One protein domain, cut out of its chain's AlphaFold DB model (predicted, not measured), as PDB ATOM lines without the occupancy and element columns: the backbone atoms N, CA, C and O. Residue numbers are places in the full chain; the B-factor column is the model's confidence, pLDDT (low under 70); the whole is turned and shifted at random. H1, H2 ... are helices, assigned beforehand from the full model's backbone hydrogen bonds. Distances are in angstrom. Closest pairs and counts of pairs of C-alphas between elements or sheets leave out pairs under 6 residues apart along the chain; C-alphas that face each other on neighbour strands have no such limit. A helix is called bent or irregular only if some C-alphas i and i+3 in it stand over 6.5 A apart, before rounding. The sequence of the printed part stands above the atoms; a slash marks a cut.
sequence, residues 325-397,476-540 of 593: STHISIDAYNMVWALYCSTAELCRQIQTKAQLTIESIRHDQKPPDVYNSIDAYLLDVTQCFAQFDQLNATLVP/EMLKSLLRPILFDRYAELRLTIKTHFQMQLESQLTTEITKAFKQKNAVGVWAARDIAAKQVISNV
ATOM      1  N   SER A 325      34.460  11.753 -53.946       43.56
ATOM      2  CA  SER A 325      34.351  12.342 -52.591       43.56
ATOM      3  C   SER A 325      32.894  12.593 -52.172       43.56
ATOM      4  O   SER A 325      32.226  13.460 -52.721       43.56
ATOM      5  N   THR A 326      32.444  11.850 -51.159       46.34
ATOM      6  CA  THR A 326      31.089  11.773 -50.574       46.34
ATOM      7  C   THR A 326      30.245  13.061 -50.488       46.34
ATOM      8  O   THR A 326      30.704  14.111 -50.035       46.34
ATOM      9  N   HIS A 327      28.954  12.869 -50.782       52.72
ATOM     10  CA  HIS A 327      27.815  13.781 -51.001       52.72
ATOM     11  C   HIS A 327      27.309  14.648 -49.828       52.72
ATOM     12  O   HIS A 327      26.235  15.232 -49.921       52.72
ATOM     13  N   ILE A 328      28.048  14.798 -48.729       48.06
ATOM     14  CA  ILE A 328      27.459  15.323 -47.477       48.06
ATOM     15  C   ILE A 328      26.976  16.787 -47.595       48.06
ATOM     16  O   ILE A 328      26.002  17.171 -46.948       48.06
ATOM     17  N   SER A 329      27.618  17.619 -48.426       54.62
ATOM     18  CA  SER A 329      27.149  18.991 -48.683       54.62
ATOM     19  C   SER A 329      25.945  19.041 -49.635       54.62
ATOM     20  O   SER A 329      25.071  19.889 -49.470       54.62
ATOM     21  N   ILE A 330      25.845  18.086 -50.567       61.03
ATOM     22  CA  ILE A 330      24.683  17.905 -51.447       61.03
ATOM     23  C   ILE A 330      23.470  17.426 -50.636       61.03
ATOM     24  O   ILE A 330      22.369  17.911 -50.862       61.03
ATOM     25  N   ASP A 331      23.651  16.556 -49.640       61.19
ATOM     26  CA  ASP A 331      22.544  16.076 -48.802       61.19
ATOM     27  C   ASP A 331      21.934  17.201 -47.953       61.19
ATOM     28  O   ASP A 331      20.714  17.366 -47.920       61.19
ATOM     29  N   ALA A 332      22.774  18.025 -47.313       62.19
ATOM     30  CA  ALA A 332      22.328  19.212 -46.575       62.19
ATOM     31  C   ALA A 332      21.614  20.217 -47.491       62.19
ATOM     32  O   ALA A 332      20.578  20.777 -47.125       62.19
ATOM     33  N   TYR A 333      22.132  20.399 -48.706       66.19
ATOM     34  CA  TYR A 333      21.494  21.208 -49.733       66.19
ATOM     35  C   TYR A 333      20.117  20.670 -50.138       66.19
ATOM     36  O   TYR A 333      19.136  21.409 -50.088       66.19
ATOM     37  N   ASN A 334      20.028  19.383 -50.477       69.12
ATOM     38  CA  ASN A 334      18.794  18.706 -50.874       69.12
ATOM     39  C   ASN A 334      17.736  18.778 -49.776       69.12
ATOM     40  O   ASN A 334      16.562  18.988 -50.059       69.12
ATOM     41  N   MET A 335      18.155  18.656 -48.519       69.38
ATOM     42  CA  MET A 335      17.290  18.790 -47.356       69.38
ATOM     43  C   MET A 335      16.714  20.205 -47.199       69.38
ATOM     44  O   MET A 335      15.508  20.361 -47.002       69.38
ATOM     45  N   VAL A 336      17.544  21.247 -47.322       72.38
ATOM     46  CA  VAL A 336      17.063  22.640 -47.265       72.38
ATOM     47  C   VAL A 336      16.209  22.987 -48.488       72.38
ATOM     48  O   VAL A 336      15.204  23.686 -48.357       72.38
ATOM     49  N   TRP A 337      16.546  22.447 -49.660       74.50
ATOM     50  CA  TRP A 337      15.731  22.575 -50.865       74.50
ATOM     51  C   TRP A 337      14.371  21.882 -50.718       74.50
ATOM     52  O   TRP A 337      13.350  22.460 -51.083       74.50
ATOM     53  N   ALA A 338      14.321  20.689 -50.122       75.88
ATOM     54  CA  ALA A 338      13.072  19.988 -49.835       75.88
ATOM     55  C   ALA A 338      12.189  20.783 -48.862       75.88
ATOM     56  O   ALA A 338      11.011  20.981 -49.146       75.88
ATOM     57  N   LEU A 339      12.770  21.313 -47.775       79.81
ATOM     58  CA  LEU A 339      12.075  22.203 -46.836       79.81
ATOM     59  C   LEU A 339      11.442  23.391 -47.566       79.81
ATOM     60  O   LEU A 339      10.262  23.692 -47.378       79.81
ATOM     61  N   TYR A 340      12.221  24.045 -48.422       78.44
ATOM     62  CA  TYR A 340      11.751  25.155 -49.232       78.44
ATOM     63  C   TYR A 340      10.589  24.750 -50.151       78.44
ATOM     64  O   TYR A 340       9.537  25.385 -50.125       78.44
ATOM     65  N   CYS A 341      10.741  23.653 -50.893       75.31
ATOM     66  CA  CYS A 341       9.740  23.154 -51.832       75.31
ATOM     67  C   CYS A 341       8.418  22.777 -51.156       75.31
ATOM     68  O   CYS A 341       7.351  23.129 -51.659       75.31
ATOM     69  N   SER A 342       8.481  22.076 -50.022       81.12
ATOM     70  CA  SER A 342       7.297  21.704 -49.243       81.12
ATOM     71  C   SER A 342       6.557  22.936 -48.729       81.12
ATOM     72  O   SER A 342       5.333  23.002 -48.805       81.12
ATOM     73  N   THR A 343       7.296  23.941 -48.261       82.06
ATOM     74  CA  THR A 343       6.711  25.183 -47.737       82.06
ATOM     75  C   THR A 343       6.123  26.049 -48.848       82.06
ATOM     76  O   THR A 343       5.044  26.612 -48.680       82.06
ATOM     77  N   ALA A 344       6.786  26.105 -50.007       77.75
ATOM     78  CA  ALA A 344       6.297  26.805 -51.190       77.75
ATOM     79  C   ALA A 344       4.941  26.258 -51.651       77.75
ATOM     80  O   ALA A 344       4.026  27.029 -51.923       77.75
ATOM     81  N   GLU A 345       4.790  24.932 -51.691       79.81
ATOM     82  CA  GLU A 345       3.543  24.293 -52.119       79.81
ATOM     83  C   GLU A 345       2.380  24.598 -51.164       79.81
ATOM     84  O   GLU A 345       1.296  24.971 -51.612       79.81
ATOM     85  N   LEU A 346       2.613  24.531 -49.849       83.38
ATOM     86  CA  LEU A 346       1.613  24.910 -48.845       83.38
ATOM     87  C   LEU A 346       1.240  26.394 -48.951       83.38
ATOM     88  O   LEU A 346       0.061  26.745 -48.952       83.38
ATOM     89  N   CYS A 347       2.240  27.270 -49.092       82.50
ATOM     90  CA  CYS A 347       2.034  28.705 -49.280       82.50
ATOM     91  C   CYS A 347       1.168  28.983 -50.519       82.50
ATOM     92  O   CYS A 347       0.204  29.744 -50.440       82.50
ATOM     93  N   ARG A 348       1.453  28.313 -51.642       79.06
ATOM     94  CA  ARG A 348       0.696  28.433 -52.894       79.06
ATOM     95  C   ARG A 348      -0.760  27.996 -52.730       79.06
ATOM     96  O   ARG A 348      -1.655  28.698 -53.195       79.06
ATOM     97  N   GLN A 349      -1.009  26.872 -52.056       84.12
ATOM     98  CA  GLN A 349      -2.367  26.394 -51.770       84.12
ATOM     99  C   GLN A 349      -3.160  27.425 -50.954       84.12
ATOM    100  O   GLN A 349      -4.286  27.771 -51.321       84.12
ATOM    101  N   ILE A 350      -2.541  27.992 -49.912       86.81
ATOM    102  CA  ILE A 350      -3.137  29.055 -49.090       86.81
ATOM    103  C   ILE A 350      -3.400  30.312 -49.929       86.81
ATOM    104  O   ILE A 350      -4.489  30.881 -49.858       86.81
ATOM    105  N   GLN A 351      -2.439  30.737 -50.756       83.38
ATOM    106  CA  GLN A 351      -2.574  31.894 -51.646       83.38
ATOM    107  C   GLN A 351      -3.727  31.725 -52.637       83.38
ATOM    108  O   GLN A 351      -4.569  32.615 -52.744       83.38
ATOM    109  N   THR A 352      -3.804  30.581 -53.321       83.69
ATOM    110  CA  THR A 352      -4.878  30.285 -54.283       83.69
ATOM    111  C   THR A 352      -6.241  30.319 -53.596       83.69
ATOM    112  O   THR A 352      -7.148  31.014 -54.049       83.69
ATOM    113  N   LYS A 353      -6.380  29.649 -52.448       87.94
ATOM    114  CA  LYS A 353      -7.633  29.631 -51.687       87.94
ATOM    115  C   LYS A 353      -8.019  31.016 -51.156       87.94
ATOM    116  O   LYS A 353      -9.193  31.390 -51.177       87.94
ATOM    117  N   ALA A 354      -7.045  31.814 -50.721       87.38
ATOM    118  CA  ALA A 354      -7.260  33.191 -50.277       87.38
ATOM    119  C   ALA A 354      -7.722  34.099 -51.427       87.38
ATOM    120  O   ALA A 354      -8.684  34.848 -51.257       87.38
ATOM    121  N   GLN A 355      -7.103  33.994 -52.605       87.19
ATOM    122  CA  GLN A 355      -7.509  34.735 -53.802       87.19
ATOM    123  C   GLN A 355      -8.924  34.351 -54.250       87.19
ATOM    124  O   GLN A 355      -9.766  35.237 -54.400       87.19
ATOM    125  N   LEU A 356      -9.233  33.051 -54.327       86.94
ATOM    126  CA  LEU A 356     -10.587  32.559 -54.614       86.94
ATOM    127  C   LEU A 356     -11.616  33.084 -53.605       86.94
ATOM    128  O   LEU A 356     -12.736  33.432 -53.973       86.94
ATOM    129  N   THR A 357     -11.238  33.194 -52.328       87.06
ATOM    130  CA  THR A 357     -12.094  33.781 -51.285       87.06
ATOM    131  C   THR A 357     -12.347  35.266 -51.538       87.06
ATOM    132  O   THR A 357     -13.484  35.726 -51.443       87.06
ATOM    133  N   ILE A 358     -11.303  36.032 -51.866       87.56
ATOM    134  CA  ILE A 358     -11.417  37.465 -52.159       87.56
ATOM    135  C   ILE A 358     -12.326  37.688 -53.376       87.56
ATOM    136  O   ILE A 358     -13.205  38.550 -53.330       87.56
ATOM    137  N   GLU A 359     -12.157  36.906 -54.441       86.19
ATOM    138  CA  GLU A 359     -12.982  36.977 -55.651       86.19
ATOM    139  C   GLU A 359     -14.431  36.552 -55.395       86.19
ATOM    140  O   GLU A 359     -15.357  37.254 -55.802       86.19
ATOM    141  N   SER A 360     -14.636  35.465 -54.646       86.38
ATOM    142  CA  SER A 360     -15.952  34.996 -54.199       86.38
ATOM    143  C   SER A 360     -16.720  36.088 -53.457       86.38
ATOM    144  O   SER A 360     -17.888  36.329 -53.753       86.38
ATOM    145  N   ILE A 361     -16.059  36.805 -52.542       85.31
ATOM    146  CA  ILE A 361     -16.670  37.912 -51.796       85.31
ATOM    147  C   ILE A 361     -16.984  39.106 -52.710       85.31
ATOM    148  O   ILE A 361     -17.988  39.783 -52.500       85.31
ATOM    149  N   ARG A 362     -16.144  39.382 -53.716       83.25
ATOM    150  CA  ARG A 362     -16.350  40.499 -54.656       83.25
ATOM    151  C   ARG A 362     -17.481  40.245 -55.651       83.25
ATOM    152  O   ARG A 362     -18.176  41.190 -56.012       83.25
ATOM    153  N   HIS A 363     -17.640  39.004 -56.105       80.88
ATOM    154  CA  HIS A 363     -18.571  38.637 -57.177       80.88
ATOM    155  C   HIS A 363     -19.789  37.832 -56.702       80.88
ATOM    156  O   HIS A 363     -20.594  37.415 -57.529       80.88
ATOM    157  N   ASP A 364     -19.924  37.622 -55.390       71.50
ATOM    158  CA  ASP A 364     -21.002  36.864 -54.738       71.50
ATOM    159  C   ASP A 364     -21.179  35.437 -55.305       71.50
ATOM    160  O   ASP A 364     -22.267  34.862 -55.349       71.50
ATOM    161  N   GLN A 365     -20.072  34.846 -55.759       71.31
ATOM    162  CA  GLN A 365     -20.005  33.465 -56.238       71.31
ATOM    163  C   GLN A 365     -19.597  32.550 -55.080       71.31
ATOM    164  O   GLN A 365     -18.814  32.957 -54.226       71.31
ATOM    165  N   LYS A 366     -20.079  31.302 -55.041       65.12
ATOM    166  CA  LYS A 366     -19.659  30.295 -54.045       65.12
ATOM    167  C   LYS A 366     -18.853  29.172 -54.706       65.12
ATOM    168  O   LYS A 366     -19.430  28.128 -55.014       65.12
ATOM    169  N   PRO A 367     -17.542  29.358 -54.940       74.06
ATOM    170  CA  PRO A 367     -16.668  28.246 -55.280       74.06
ATOM    171  C   PRO A 367     -16.635  27.227 -54.124       74.06
ATOM    172  O   PRO A 367     -16.784  27.620 -52.964       74.06
ATOM    173  N   PRO A 368     -16.421  25.931 -54.406       69.81
ATOM    174  CA  PRO A 368     -16.374  24.884 -53.383       69.81
ATOM    175  C   PRO A 368     -15.148  24.959 -52.451       69.81
ATOM    176  O   PRO A 368     -15.153  24.296 -51.419       69.81
ATOM    177  N   ASP A 369     -14.129  25.765 -52.775       83.25
ATOM    178  CA  ASP A 369     -12.870  25.847 -52.023       83.25
ATOM    179  C   ASP A 369     -12.502  27.299 -51.664       83.25
ATOM    180  O   ASP A 369     -11.662  27.939 -52.297       83.25
ATOM    181  N   VAL A 370     -13.193  27.851 -50.663       89.00
ATOM    182  CA  VAL A 370     -12.961  29.207 -50.132       89.00
ATOM    183  C   VAL A 370     -12.936  29.204 -48.606       89.00
ATOM    184  O   VAL A 370     -13.488  28.319 -47.950       89.00
ATOM    185  N   TYR A 371     -12.301  30.212 -48.014       90.62
ATOM    186  CA  TYR A 371     -12.314  30.425 -46.575       90.62
ATOM    187  C   TYR A 371     -13.680  30.930 -46.101       90.62
ATOM    188  O   TYR A 371     -14.257  31.868 -46.653       90.62
ATOM    189  N   ASN A 372     -14.175  30.337 -45.014       87.31
ATOM    190  CA  ASN A 372     -15.438  30.742 -44.390       87.31
ATOM    191  C   ASN A 372     -15.268  31.909 -43.400       87.31
ATOM    192  O   ASN A 372     -16.226  32.644 -43.154       87.31
ATOM    193  N   SER A 373     -14.064  32.099 -42.854       89.19
ATOM    194  CA  SER A 373     -13.723  33.159 -41.899       89.19
ATOM    195  C   SER A 373     -12.245  33.556 -42.000       89.19
ATOM    196  O   SER A 373     -11.436  32.819 -42.567       89.19
ATOM    197  N   ILE A 374     -11.893  34.705 -41.406       89.56
ATOM    198  CA  ILE A 374     -10.491  35.124 -41.229       89.56
ATOM    199  C   ILE A 374      -9.742  34.114 -40.346       89.56
ATOM    200  O   ILE A 374      -8.605  33.771 -40.650       89.56
ATOM    201  N   ASP A 375     -10.386  33.584 -39.301       90.56
ATOM    202  CA  ASP A 375      -9.757  32.626 -38.379       90.56
ATOM    203  C   ASP A 375      -9.349  31.324 -39.078       90.56
ATOM    204  O   ASP A 375      -8.292  30.775 -38.783       90.56
ATOM    205  N   ALA A 376     -10.145  30.853 -40.046       90.56
ATOM    206  CA  ALA A 376      -9.803  29.674 -40.842       90.56
ATOM    207  C   ALA A 376      -8.553  29.911 -41.707       90.56
ATOM    208  O   ALA A 376      -7.712  29.026 -41.830       90.56
ATOM    209  N   TYR A 377      -8.408  31.115 -42.267       91.44
ATOM    210  CA  TYR A 377      -7.204  31.508 -42.998       91.44
ATOM    211  C   TYR A 377      -5.976  31.583 -42.076       91.44
ATOM    212  O   TYR A 377      -4.937  31.007 -42.387       91.44
ATOM    213  N   LEU A 378      -6.099  32.232 -40.914       90.56
ATOM    214  CA  LEU A 378      -5.001  32.337 -39.944       90.56
ATOM    215  C   LEU A 378      -4.584  30.969 -39.381       90.56
ATOM    216  O   LEU A 378      -3.402  30.753 -39.099       90.56
ATOM    217  N   LEU A 379      -5.530  30.037 -39.244       91.69
ATOM    218  CA  LEU A 379      -5.250  28.663 -38.837       91.69
ATOM    219  C   LEU A 379      -4.387  27.934 -39.874       91.69
ATOM    220  O   LEU A 379      -3.380  27.344 -39.490       91.69
ATOM    221  N   ASP A 380      -4.728  28.016 -41.163       91.00
ATOM    222  CA  ASP A 380      -3.932  27.411 -42.243       91.00
ATOM    223  C   ASP A 380      -2.517  28.018 -42.305       91.00
ATOM    224  O   ASP A 380      -1.534  27.286 -42.432       91.00
ATOM    225  N   VAL A 381      -2.385  29.342 -42.141       89.88
ATOM    226  CA  VAL A 381      -1.074  30.022 -42.068       89.88
ATOM    227  C   VAL A 381      -0.255  29.506 -40.878       89.88
ATOM    228  O   VAL A 381       0.920  29.169 -41.027       89.88
ATOM    229  N   THR A 382      -0.878  29.370 -39.705       90.69
ATOM    230  CA  THR A 382      -0.215  28.838 -38.502       90.69
ATOM    231  C   THR A 382       0.219  27.382 -38.698       90.69
ATOM    232  O   THR A 382       1.331  27.011 -38.322       90.69
ATOM    233  N   GLN A 383      -0.629  26.553 -39.313       91.44
ATOM    234  CA  GLN A 383      -0.308  25.157 -39.616       91.44
ATOM    235  C   GLN A 383       0.838  25.035 -40.624       91.44
ATOM    236  O   GLN A 383       1.706  24.185 -40.438       91.44
ATOM    237  N   CYS A 384       0.886  25.901 -41.639       88.88
ATOM    238  CA  CYS A 384       1.995  25.964 -42.590       88.88
ATOM    239  C   CYS A 384       3.336  26.175 -41.867       88.88
ATOM    240  O   CYS A 384       4.277  25.405 -42.063       88.88
ATOM    241  N   PHE A 385       3.414  27.148 -40.950       90.62
ATOM    242  CA  PHE A 385       4.648  27.393 -40.197       90.62
ATOM    243  C   PHE A 385       4.951  26.329 -39.140       90.62
ATOM    244  O   PHE A 385       6.121  26.043 -38.897       90.62
ATOM    245  N   ALA A 386       3.935  25.681 -38.565       89.00
ATOM    246  CA  ALA A 386       4.145  24.523 -37.700       89.00
ATOM    247  C   ALA A 386       4.765  23.342 -38.471       89.00
ATOM    248  O   ALA A 386       5.690  22.700 -37.973       89.00
ATOM    249  N   GLN A 387       4.311  23.087 -39.704       88.06
ATOM    250  CA  GLN A 387       4.897  22.071 -40.585       88.06
ATOM    251  C   GLN A 387       6.319  22.448 -41.013       88.06
ATOM    252  O   GLN A 387       7.206  21.592 -40.988       88.06
ATOM    253  N   PHE A 388       6.566  23.725 -41.331       88.19
ATOM    254  CA  PHE A 388       7.918  24.233 -41.573       88.19
ATOM    255  C   PHE A 388       8.836  23.956 -40.378       88.19
ATOM    256  O   PHE A 388       9.925  23.415 -40.556       88.19
ATOM    257  N   ASP A 389       8.412  24.299 -39.160       87.69
ATOM    258  CA  ASP A 389       9.230  24.132 -37.955       87.69
ATOM    259  C   ASP A 389       9.478  22.654 -37.632       87.69
ATOM    260  O   ASP A 389      10.593  22.289 -37.253       87.69
ATOM    261  N   GLN A 390       8.487  21.787 -37.858       85.88
ATOM    262  CA  GLN A 390       8.640  20.339 -37.723       85.88
ATOM    263  C   GLN A 390       9.671  19.784 -38.714       85.88
ATOM    264  O   GLN A 390      10.540  19.007 -38.318       85.88
ATOM    265  N   LEU A 391       9.602  20.192 -39.984       81.38
ATOM    266  CA  LEU A 391      10.574  19.796 -41.004       81.38
ATOM    267  C   LEU A 391      11.958  20.386 -40.714       81.38
ATOM    268  O   LEU A 391      12.949  19.687 -40.819       81.38
ATOM    269  N   ASN A 392      12.055  21.644 -40.289       82.06
ATOM    270  CA  ASN A 392      13.324  22.273 -39.926       82.06
ATOM    271  C   ASN A 392      13.991  21.575 -38.725       82.06
ATOM    272  O   ASN A 392      15.213  21.426 -38.699       82.06
ATOM    273  N   ALA A 393      13.207  21.103 -37.751       79.12
ATOM    274  CA  ALA A 393      13.720  20.383 -36.587       79.12
ATOM    275  C   ALA A 393      14.395  19.049 -36.952       79.12
ATOM    276  O   ALA A 393      15.337  18.650 -36.269       79.12
ATOM    277  N   THR A 394      13.983  18.384 -38.038       73.12
ATOM    278  CA  THR A 394      14.655  17.160 -38.516       73.12
ATOM    279  C   THR A 394      15.997  17.442 -39.201       73.12
ATOM    280  O   THR A 394      16.788  16.519 -39.383       73.12
ATOM    281  N   LEU A 395      16.282  18.707 -39.544       65.50
ATOM    282  CA  LEU A 395      17.500  19.140 -40.243       65.50
ATOM    283  C   LEU A 395      18.623  19.609 -39.316       65.50
ATOM    284  O   LEU A 395      19.751  19.816 -39.771       65.50
ATOM    285  N   VAL A 396      18.338  19.827 -38.032       59.84
ATOM    286  CA  VAL A 396      19.368  20.184 -37.052       59.84
ATOM    287  C   VAL A 396      20.111  18.895 -36.686       59.84
ATOM    288  O   VAL A 396      19.485  17.992 -36.130       59.84
ATOM    289  N   PRO A 397      21.422  18.756 -36.982       49.47
ATOM    290  CA  PRO A 397      22.162  17.587 -36.530       49.47
ATOM    291  C   PRO A 397      22.056  17.501 -34.999       49.47
ATOM    292  O   PRO A 397      22.101  18.545 -34.337       49.47
ATOM    293  N   GLU A 476      41.966  20.344 -51.393       56.25
ATOM    294  CA  GLU A 476      41.453  19.619 -50.223       56.25
ATOM    295  C   GLU A 476      41.354  20.518 -48.987       56.25
ATOM    296  O   GLU A 476      40.365  20.459 -48.248       56.25
ATOM    297  N   MET A 477      42.322  21.420 -48.804       58.41
ATOM    298  CA  MET A 477      42.270  22.425 -47.749       58.41
ATOM    299  C   MET A 477      41.064  23.355 -47.936       58.41
ATOM    300  O   MET A 477      40.302  23.555 -46.988       58.41
ATOM    301  N   LEU A 478      40.818  23.857 -49.153       57.00
ATOM    302  CA  LEU A 478      39.670  24.720 -49.448       57.00
ATOM    303  C   LEU A 478      38.335  24.002 -49.186       57.00
ATOM    304  O   LEU A 478      37.442  24.572 -48.561       57.00
ATOM    305  N   LYS A 479      38.217  22.728 -49.593       58.22
ATOM    306  CA  LYS A 479      37.040  21.882 -49.318       58.22
ATOM    307  C   LYS A 479      36.790  21.731 -47.815       58.22
ATOM    308  O   LYS A 479      35.655  21.868 -47.360       58.22
ATOM    309  N   SER A 480      37.845  21.474 -47.040       58.38
ATOM    310  CA  SER A 480      37.747  21.320 -45.583       58.38
ATOM    311  C   SER A 480      37.311  22.612 -44.876       58.38
ATOM    312  O   SER A 480      36.534  22.554 -43.926       58.38
ATOM    313  N   LEU A 481      37.747  23.772 -45.384       58.72
ATOM    314  CA  LEU A 481      37.424  25.095 -44.844       58.72
ATOM    315  C   LEU A 481      36.004  25.551 -45.203       58.72
ATOM    316  O   LEU A 481      35.337  26.175 -44.380       58.72
ATOM    317  N   LEU A 482      35.520  25.226 -46.406       60.34
ATOM    318  CA  LEU A 482      34.177  25.598 -46.862       60.34
ATOM    319  C   LEU A 482      33.074  24.825 -46.133       60.34
ATOM    320  O   LEU A 482      31.999  25.366 -45.893       60.34
ATOM    321  N   ARG A 483      33.331  23.576 -45.736       60.47
ATOM    322  CA  ARG A 483      32.326  22.700 -45.120       60.47
ATOM    323  C   ARG A 483      31.649  23.279 -43.860       60.47
ATOM    324  O   ARG A 483      30.420  23.315 -43.854       60.47
ATOM    325  N   PRO A 484      32.361  23.740 -42.812       57.66
ATOM    326  CA  PRO A 484      31.718  24.345 -41.639       57.66
ATOM    327  C   PRO A 484      31.009  25.666 -41.972       57.66
ATOM    328  O   PRO A 484      29.908  25.899 -41.485       57.66
ATOM    329  N   ILE A 485      31.583  26.480 -42.868       59.19
ATOM    330  CA  ILE A 485      30.965  27.732 -43.331       59.19
ATOM    331  C   ILE A 485      29.615  27.440 -43.998       59.19
ATOM    332  O   ILE A 485      28.638  28.136 -43.740       59.19
ATOM    333  N   LEU A 486      29.535  26.393 -44.823       60.75
ATOM    334  CA  LEU A 486      28.292  25.974 -45.463       60.75
ATOM    335  C   LEU A 486      27.237  25.535 -44.438       60.75
ATOM    336  O   LEU A 486      26.085  25.931 -44.574       60.75
ATOM    337  N   PHE A 487      27.613  24.782 -43.397       63.88
ATOM    338  CA  PHE A 487      26.686  24.377 -42.328       63.88
ATOM    339  C   PHE A 487      26.055  25.564 -41.596       63.88
ATOM    340  O   PHE A 487      24.830  25.596 -41.445       63.88
ATOM    341  N   ASP A 488      26.859  26.554 -41.209       61.91
ATOM    342  CA  ASP A 488      26.355  27.773 -40.568       61.91
ATOM    343  C   ASP A 488      25.431  28.552 -41.515       61.91
ATOM    344  O   ASP A 488      24.348  28.998 -41.127       61.91
ATOM    345  N   ARG A 489      25.802  28.641 -42.798       65.94
ATOM    346  CA  ARG A 489      24.988  29.305 -43.822       65.94
ATOM    347  C   ARG A 489      23.680  28.571 -44.115       65.94
ATOM    348  O   ARG A 489      22.690  29.228 -44.415       65.94
ATOM    349  N   TYR A 490      23.614  27.245 -43.974       67.00
ATOM    350  CA  TYR A 490      22.343  26.522 -44.081       67.00
ATOM    351  C   TYR A 490      21.385  26.891 -42.946       67.00
ATOM    352  O   TYR A 490      20.178  26.902 -43.165       67.00
ATOM    353  N   ALA A 491      21.884  27.188 -41.741       68.69
ATOM    354  CA  ALA A 491      21.033  27.647 -40.644       68.69
ATOM    355  C   ALA A 491      20.444  29.036 -40.922       68.69
ATOM    356  O   ALA A 491      19.243  29.237 -40.740       68.69
ATOM    357  N   GLU A 492      21.268  29.953 -41.428       69.94
ATOM    358  CA  GLU A 492      20.837  31.284 -41.871       69.94
ATOM    359  C   GLU A 492      19.828  31.193 -43.025       69.94
ATOM    360  O   GLU A 492      18.752  31.776 -42.956       69.94
ATOM    361  N   LEU A 493      20.095  30.347 -44.023       70.69
ATOM    362  CA  LEU A 493      19.194  30.113 -45.149       70.69
ATOM    363  C   LEU A 493      17.816  29.596 -44.708       70.69
ATOM    364  O   LEU A 493      16.797  30.059 -45.217       70.69
ATOM    365  N   ARG A 494      17.752  28.660 -43.753       77.19
ATOM    366  CA  ARG A 494      16.464  28.177 -43.221       77.19
ATOM    367  C   ARG A 494      15.672  29.307 -42.561       77.19
ATOM    368  O   ARG A 494      14.460  29.382 -42.748       77.19
ATOM    369  N   LEU A 495      16.342  30.218 -41.853       76.94
ATOM    370  CA  LEU A 495      15.699  31.408 -41.296       76.94
ATOM    371  C   LEU A 495      15.185  32.337 -42.407       76.94
ATOM    372  O   LEU A 495      14.019  32.725 -42.376       76.94
ATOM    373  N   THR A 496      16.006  32.614 -43.421       74.19
ATOM    374  CA  THR A 496      15.636  33.453 -44.573       74.19
ATOM    375  C   THR A 496      14.438  32.878 -45.339       74.19
ATOM    376  O   THR A 496      13.532  33.626 -45.708       74.19
ATOM    377  N   ILE A 497      14.369  31.553 -45.522       74.94
ATOM    378  CA  ILE A 497      13.212  30.870 -46.125       74.94
ATOM    379  C   ILE A 497      11.943  31.109 -45.298       74.94
ATOM    380  O   ILE A 497      10.904  31.462 -45.859       74.94
ATOM    381  N   LYS A 498      12.018  30.946 -43.971       82.44
ATOM    382  CA  LYS A 498      10.875  31.183 -43.081       82.44
ATOM    383  C   LYS A 498      10.391  32.628 -43.194       82.44
ATOM    384  O   LYS A 498       9.209  32.855 -43.437       82.44
ATOM    385  N   THR A 499      11.308  33.590 -43.092       78.25
ATOM    386  CA  THR A 499      10.998  35.021 -43.201       78.25
ATOM    387  C   THR A 499      10.387  35.372 -44.555       78.25
ATOM    388  O   THR A 499       9.439  36.150 -44.610       78.25
ATOM    389  N   HIS A 500      10.866  34.775 -45.649       76.12
ATOM    390  CA  HIS A 500      10.285  34.976 -46.973       76.12
ATOM    391  C   HIS A 500       8.797  34.587 -47.023       76.12
ATOM    392  O   HIS A 500       7.962  35.405 -47.417       76.12
ATOM    393  N   PHE A 501       8.449  33.372 -46.592       79.19
ATOM    394  CA  PHE A 501       7.056  32.915 -46.618       79.19
ATOM    395  C   PHE A 501       6.177  33.640 -45.595       79.19
ATOM    396  O   PHE A 501       5.007  33.896 -45.878       79.19
ATOM    397  N   GLN A 502       6.739  34.046 -44.451       80.75
ATOM    398  CA  GLN A 502       6.063  34.933 -43.499       80.75
ATOM    399  C   GLN A 502       5.688  36.253 -44.160       80.75
ATOM    400  O   GLN A 502       4.527  36.642 -44.120       80.75
ATOM    401  N   MET A 503       6.617  36.907 -44.861       75.12
ATOM    402  CA  MET A 503       6.293  38.141 -45.578       75.12
ATOM    403  C   MET A 503       5.208  37.924 -46.640       75.12
ATOM    404  O   MET A 503       4.310  38.756 -46.751       75.12
ATOM    405  N   GLN A 504       5.235  36.822 -47.393       74.50
ATOM    406  CA  GLN A 504       4.218  36.554 -48.417       74.50
ATOM    407  C   GLN A 504       2.815  36.324 -47.839       74.50
ATOM    408  O   GLN A 504       1.838  36.859 -48.367       74.50
ATOM    409  N   LEU A 505       2.700  35.529 -46.772       79.31
ATOM    410  CA  LEU A 505       1.407  35.182 -46.181       79.31
ATOM    411  C   LEU A 505       0.902  36.278 -45.232       79.31
ATOM    412  O   LEU A 505      -0.247  36.704 -45.336       79.31
ATOM    413  N   GLU A 506       1.753  36.789 -44.346       77.56
ATOM    414  CA  GLU A 506       1.349  37.648 -43.225       77.56
ATOM    415  C   GLU A 506       1.264  39.142 -43.581       77.56
ATOM    416  O   GLU A 506       0.616  39.893 -42.853       77.56
ATOM    417  N   SER A 507       1.862  39.605 -44.691       74.69
ATOM    418  CA  SER A 507       1.831  41.037 -45.050       74.69
ATOM    419  C   SER A 507       0.661  41.408 -45.979       74.69
ATOM    420  O   SER A 507      -0.409  41.834 -45.531       74.69
ATOM    421  N   GLN A 508       0.843  41.263 -47.291       74.81
ATOM    422  CA  GLN A 508      -0.088  41.762 -48.293       74.81
ATOM    423  C   GLN A 508      -1.363  40.920 -48.351       74.81
ATOM    424  O   GLN A 508      -2.466  41.463 -48.265       74.81
ATOM    425  N   LEU A 509      -1.227  39.594 -48.416       79.12
ATOM    426  CA  LEU A 509      -2.366  38.689 -48.551       79.12
ATOM    427  C   LEU A 509      -3.302  38.750 -47.335       79.12
ATOM    428  O   LEU A 509      -4.516  38.881 -47.498       79.12
ATOM    429  N   THR A 510      -2.739  38.739 -46.120       85.81
ATOM    430  CA  THR A 510      -3.507  38.899 -44.872       85.81
ATOM    431  C   THR A 510      -4.287  40.215 -44.861       85.81
ATOM    432  O   THR A 510      -5.458  40.254 -44.465       85.81
ATOM    433  N   THR A 511      -3.678  41.305 -45.336       85.12
ATOM    434  CA  THR A 511      -4.341  42.612 -45.416       85.12
ATOM    435  C   THR A 511      -5.517  42.585 -46.397       85.12
ATOM    436  O   THR A 511      -6.609  43.069 -46.078       85.12
ATOM    437  N   GLU A 512      -5.324  41.995 -47.577       87.12
ATOM    438  CA  GLU A 512      -6.350  41.909 -48.619       87.12
ATOM    439  C   GLU A 512      -7.534  41.024 -48.210       87.12
ATOM    440  O   GLU A 512      -8.688  41.453 -48.329       87.12
ATOM    441  N   ILE A 513      -7.275  39.834 -47.659       89.31
ATOM    442  CA  ILE A 513      -8.339  38.922 -47.227       89.31
ATOM    443  C   ILE A 513      -9.111  39.492 -46.029       89.31
ATOM    444  O   ILE A 513     -10.344  39.452 -46.003       89.31
ATOM    445  N   THR A 514      -8.419  40.138 -45.083       89.12
ATOM    446  CA  THR A 514      -9.057  40.829 -43.951       89.12
ATOM    447  C   THR A 514      -9.980  41.941 -44.437       89.12
ATOM    448  O   THR A 514     -11.093  42.104 -43.931       89.12
ATOM    449  N   LYS A 515      -9.547  42.714 -45.440       89.25
ATOM    450  CA  LYS A 515     -10.368  43.762 -46.054       89.25
ATOM    451  C   LYS A 515     -11.613  43.176 -46.721       89.25
ATOM    452  O   LYS A 515     -12.698  43.718 -46.514       89.25
ATOM    453  N   ALA A 516     -11.481  42.073 -47.456       88.06
ATOM    454  CA  ALA A 516     -12.610  41.400 -48.098       88.06
ATOM    455  C   ALA A 516     -13.649  40.920 -47.067       88.06
ATOM    456  O   ALA A 516     -14.834  41.238 -47.178       88.06
ATOM    457  N   PHE A 517     -13.222  40.253 -45.991       90.69
ATOM    458  CA  PHE A 517     -14.141  39.830 -44.928       90.69
ATOM    459  C   PHE A 517     -14.788  41.005 -44.184       90.69
ATOM    460  O   PHE A 517     -15.980  40.948 -43.873       90.69
ATOM    461  N   LYS A 518     -14.060  42.104 -43.945       89.12
ATOM    462  CA  LYS A 518     -14.648  43.336 -43.386       89.12
ATOM    463  C   LYS A 518     -15.744  43.900 -44.291       89.12
ATOM    464  O   LYS A 518     -16.789  44.304 -43.785       89.12
ATOM    465  N   GLN A 519     -15.535  43.900 -45.608       86.88
ATOM    466  CA  GLN A 519     -16.545  44.329 -46.579       86.88
ATOM    467  C   GLN A 519     -17.777  43.419 -46.545       86.88
ATOM    468  O   GLN A 519     -18.891  43.921 -46.411       86.88
ATOM    469  N   LYS A 520     -17.587  42.094 -46.566       87.44
ATOM    470  CA  LYS A 520     -18.676  41.110 -46.448       87.44
ATOM    471  C   LYS A 520     -19.507  41.324 -45.180       87.44
ATOM    472  O   LYS A 520     -20.733  41.386 -45.241       87.44
ATOM    473  N   ASN A 521     -18.842  41.488 -44.036       87.38
ATOM    474  CA  ASN A 521     -19.507  41.717 -42.754       87.38
ATOM    475  C   ASN A 521     -20.263  43.049 -42.740       87.38
ATOM    476  O   ASN A 521     -21.385  43.105 -42.243       87.38
ATOM    477  N   ALA A 522     -19.691  44.109 -43.319       85.25
ATOM    478  CA  ALA A 522     -20.372  45.392 -43.443       85.25
ATOM    479  C   ALA A 522     -21.655  45.259 -44.276       85.25
ATOM    480  O   ALA A 522     -22.709  45.689 -43.816       85.25
ATOM    481  N   VAL A 523     -21.597  44.613 -45.447       85.44
ATOM    482  CA  VAL A 523     -22.778  44.356 -46.289       85.44
ATOM    483  C   VAL A 523     -23.848  43.580 -45.514       85.44
ATOM    484  O   VAL A 523     -25.011  43.975 -45.526       85.44
ATOM    485  N   GLY A 524     -23.459  42.542 -44.766       84.75
ATOM    486  CA  GLY A 524     -24.378  41.786 -43.907       84.75
ATOM    487  C   GLY A 524     -25.043  42.642 -42.821       84.75
ATOM    488  O   GLY A 524     -26.255  42.562 -42.627       84.75
ATOM    489  N   VAL A 525     -24.280  43.511 -42.150       87.19
ATOM    490  CA  VAL A 525     -24.808  44.447 -41.138       87.19
ATOM    491  C   VAL A 525     -25.756  45.469 -41.768       87.19
ATOM    492  O   VAL A 525     -26.804  45.760 -41.195       87.19
ATOM    493  N   TRP A 526     -25.424  46.004 -42.945       86.38
ATOM    494  CA  TRP A 526     -26.295  46.922 -43.682       86.38
ATOM    495  C   TRP A 526     -27.603  46.249 -44.107       86.38
ATOM    496  O   TRP A 526     -28.667  46.828 -43.901       86.38
ATOM    497  N   ALA A 527     -27.549  45.013 -44.607       86.06
ATOM    498  CA  ALA A 527     -28.739  44.237 -44.946       86.06
ATOM    499  C   ALA A 527     -29.616  43.958 -43.711       86.06
ATOM    500  O   ALA A 527     -30.831  44.141 -43.757       86.06
ATOM    501  N   ALA A 528     -29.012  43.586 -42.576       85.31
ATOM    502  CA  ALA A 528     -29.740  43.387 -41.323       85.31
ATOM    503  C   ALA A 528     -30.401  44.685 -40.823       85.31
ATOM    504  O   ALA A 528     -31.547  44.665 -40.371       85.31
ATOM    505  N   ARG A 529     -29.708  45.826 -40.944       85.06
ATOM    506  CA  ARG A 529     -30.253  47.150 -40.607       85.06
ATOM    507  C   ARG A 529     -31.403  47.559 -41.523       85.06
ATOM    508  O   ARG A 529     -32.377  48.109 -41.025       85.06
ATOM    509  N   ASP A 530     -31.328  47.269 -42.820       88.25
ATOM    510  CA  ASP A 530     -32.426  47.519 -43.766       88.25
ATOM    511  C   ASP A 530     -33.677  46.694 -43.413       88.25
ATOM    512  O   ASP A 530     -34.787  47.226 -43.366       88.25
ATOM    513  N   ILE A 531     -33.502  45.413 -43.064       89.06
ATOM    514  CA  ILE A 531     -34.599  44.559 -42.580       89.06
ATOM    515  C   ILE A 531     -35.207  45.135 -41.293       89.06
ATOM    516  O   ILE A 531     -36.429  45.271 -41.199       89.06
ATOM    517  N   ALA A 532     -34.372  45.525 -40.326       83.19
ATOM    518  CA  ALA A 532     -34.833  46.136 -39.082       83.19
ATOM    519  C   ALA A 532     -35.586  47.457 -39.334       83.19
ATOM    520  O   ALA A 532     -36.658  47.671 -38.769       83.19
ATOM    521  N   ALA A 533     -35.088  48.312 -40.231       83.56
ATOM    522  CA  ALA A 533     -35.741  49.564 -40.608       83.56
ATOM    523  C   ALA A 533     -37.118  49.323 -41.247       83.56
ATOM    524  O   ALA A 533     -38.103  49.956 -40.860       83.56
ATOM    525  N   LYS A 534     -37.229  48.353 -42.165       88.06
ATOM    526  CA  LYS A 534     -38.515  47.934 -42.752       88.06
ATOM    527  C   LYS A 534     -39.498  47.443 -41.688       88.06
ATOM    528  O   LYS A 534     -40.689  47.756 -41.753       88.06
ATOM    529  N   GLN A 535     -39.010  46.715 -40.685       87.00
ATOM    530  CA  GLN A 535     -39.834  46.241 -39.575       87.00
ATOM    531  C   GLN A 535     -40.322  47.390 -38.678       87.00
ATOM    532  O   GLN A 535     -41.497  47.407 -38.308       87.00
ATOM    533  N   VAL A 536     -39.473  48.383 -38.393       82.31
ATOM    534  CA  VAL A 536     -39.864  49.602 -37.664       82.31
ATOM    535  C   VAL A 536     -40.941  50.371 -38.428       82.31
ATOM    536  O   VAL A 536     -41.972  50.699 -37.847       82.31
ATOM    537  N   ILE A 537     -40.770  50.582 -39.737       84.88
ATOM    538  CA  ILE A 537     -41.774  51.259 -40.578       84.88
ATOM    539  C   ILE A 537     -43.118  50.512 -40.533       84.88
ATOM    540  O   ILE A 537     -44.164  51.132 -40.340       84.88
ATOM    541  N   SER A 538     -43.103  49.179 -40.640       83.00
ATOM    542  CA  SER A 538     -44.314  48.353 -40.515       83.00
ATOM    543  C   SER A 538     -44.989  48.496 -39.145       83.00
ATOM    544  O   SER A 538     -46.221  48.520 -39.057       83.00
ATOM    545  N   ASN A 539     -44.208  48.595 -38.067       80.44
ATOM    546  CA  ASN A 539     -44.734  48.789 -36.717       80.44
ATOM    547  C   ASN A 539     -45.348  50.188 -36.543       80.44
ATOM    548  O   ASN A 539     -46.436  50.296 -35.980       80.44
ATOM    549  N   VAL A 540     -44.719  51.240 -37.082       78.31
ATOM    550  CA  VAL A 540     -45.258  52.614 -37.067       78.31
ATOM    551  C   VAL A 540     -46.582  52.691 -37.831       78.31
ATOM    552  O   VAL A 540     -47.559  53.245 -37.330       78.31
TER     553      VAL A 540
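This is residues 325 to 397 and 476 to 540 of the 593 residues of an uncharacterized protein of Thraustotheca clavata (UniProt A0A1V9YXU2). A helical hairpin, H1 and H2, packs side by side along one very long helix, H3, in a slender bundle of three helices. H3 is bent but runs nearly straight, its arms H3a and H3b at 12 degrees, and both its ends stick out beyond the body, residues 476 to 481 and 521 to 540. The printed part has 138 residues with three named helices in the order H1, H2, H3 and no named strand: all helix. It is extended, a rod of 93 by 23 by 20 A, with a radius of gyration of the C-alphas of 23.4 A.

Begin with H1, residues 328 to 363, and H2, residues 374 to 393, a hairpin joined by a short link: they touch, closest at the C-alphas of Thr 343 and Phe 388, 6.4 A, a shallow tilt of 4 degrees, opposite ways. H3, residues 476 to 540, was assigned as one helix by its hydrogen bonds but is bent, with C-alphas 505 and 508 7.1 A apart; its arms are H3a, 476 to 505, and H3b, 508 to 540. H1 touches H3a, closest at the C-alphas of Tyr 340 and Ile 497, 6.7 A, the same way. With residues 351 to 362 alone H1 touches H3b, closest at the C-alphas of Ile 358 and Ala 516, 5.8 A. H2 touches H3a, whose residues 494 to 505 alone take part, closest at the C-alphas of Val 381 and Leu 505, 7.0 A. Every O i to N i+4 pair is within hydrogen-bond range in H1, H2 and H3b; in H3a 24 of 26 are.

Find C-alpha 328 at (27.459, 15.323, -47.477); from there H1 runs 52.5 A. H2 covers 28.7 A, H3a 43.2 A and H3b 47.8 A, ending at C-alpha 540, (-45.258, 52.614, -37.067). H3a is irregular, with C-alphas 481 and 484 6.6 A apart.

The C-alphas farthest apart, of Glu 476 and Val 540, are 93.7 A apart. Residues 398 to 475 are not printed; C-alphas 397 and 476 are 23.7 A apart across the cut. In this model pLDDT is under 70 at residues 325 to 335, 366, 368, 395 to 397 and 476 to 492.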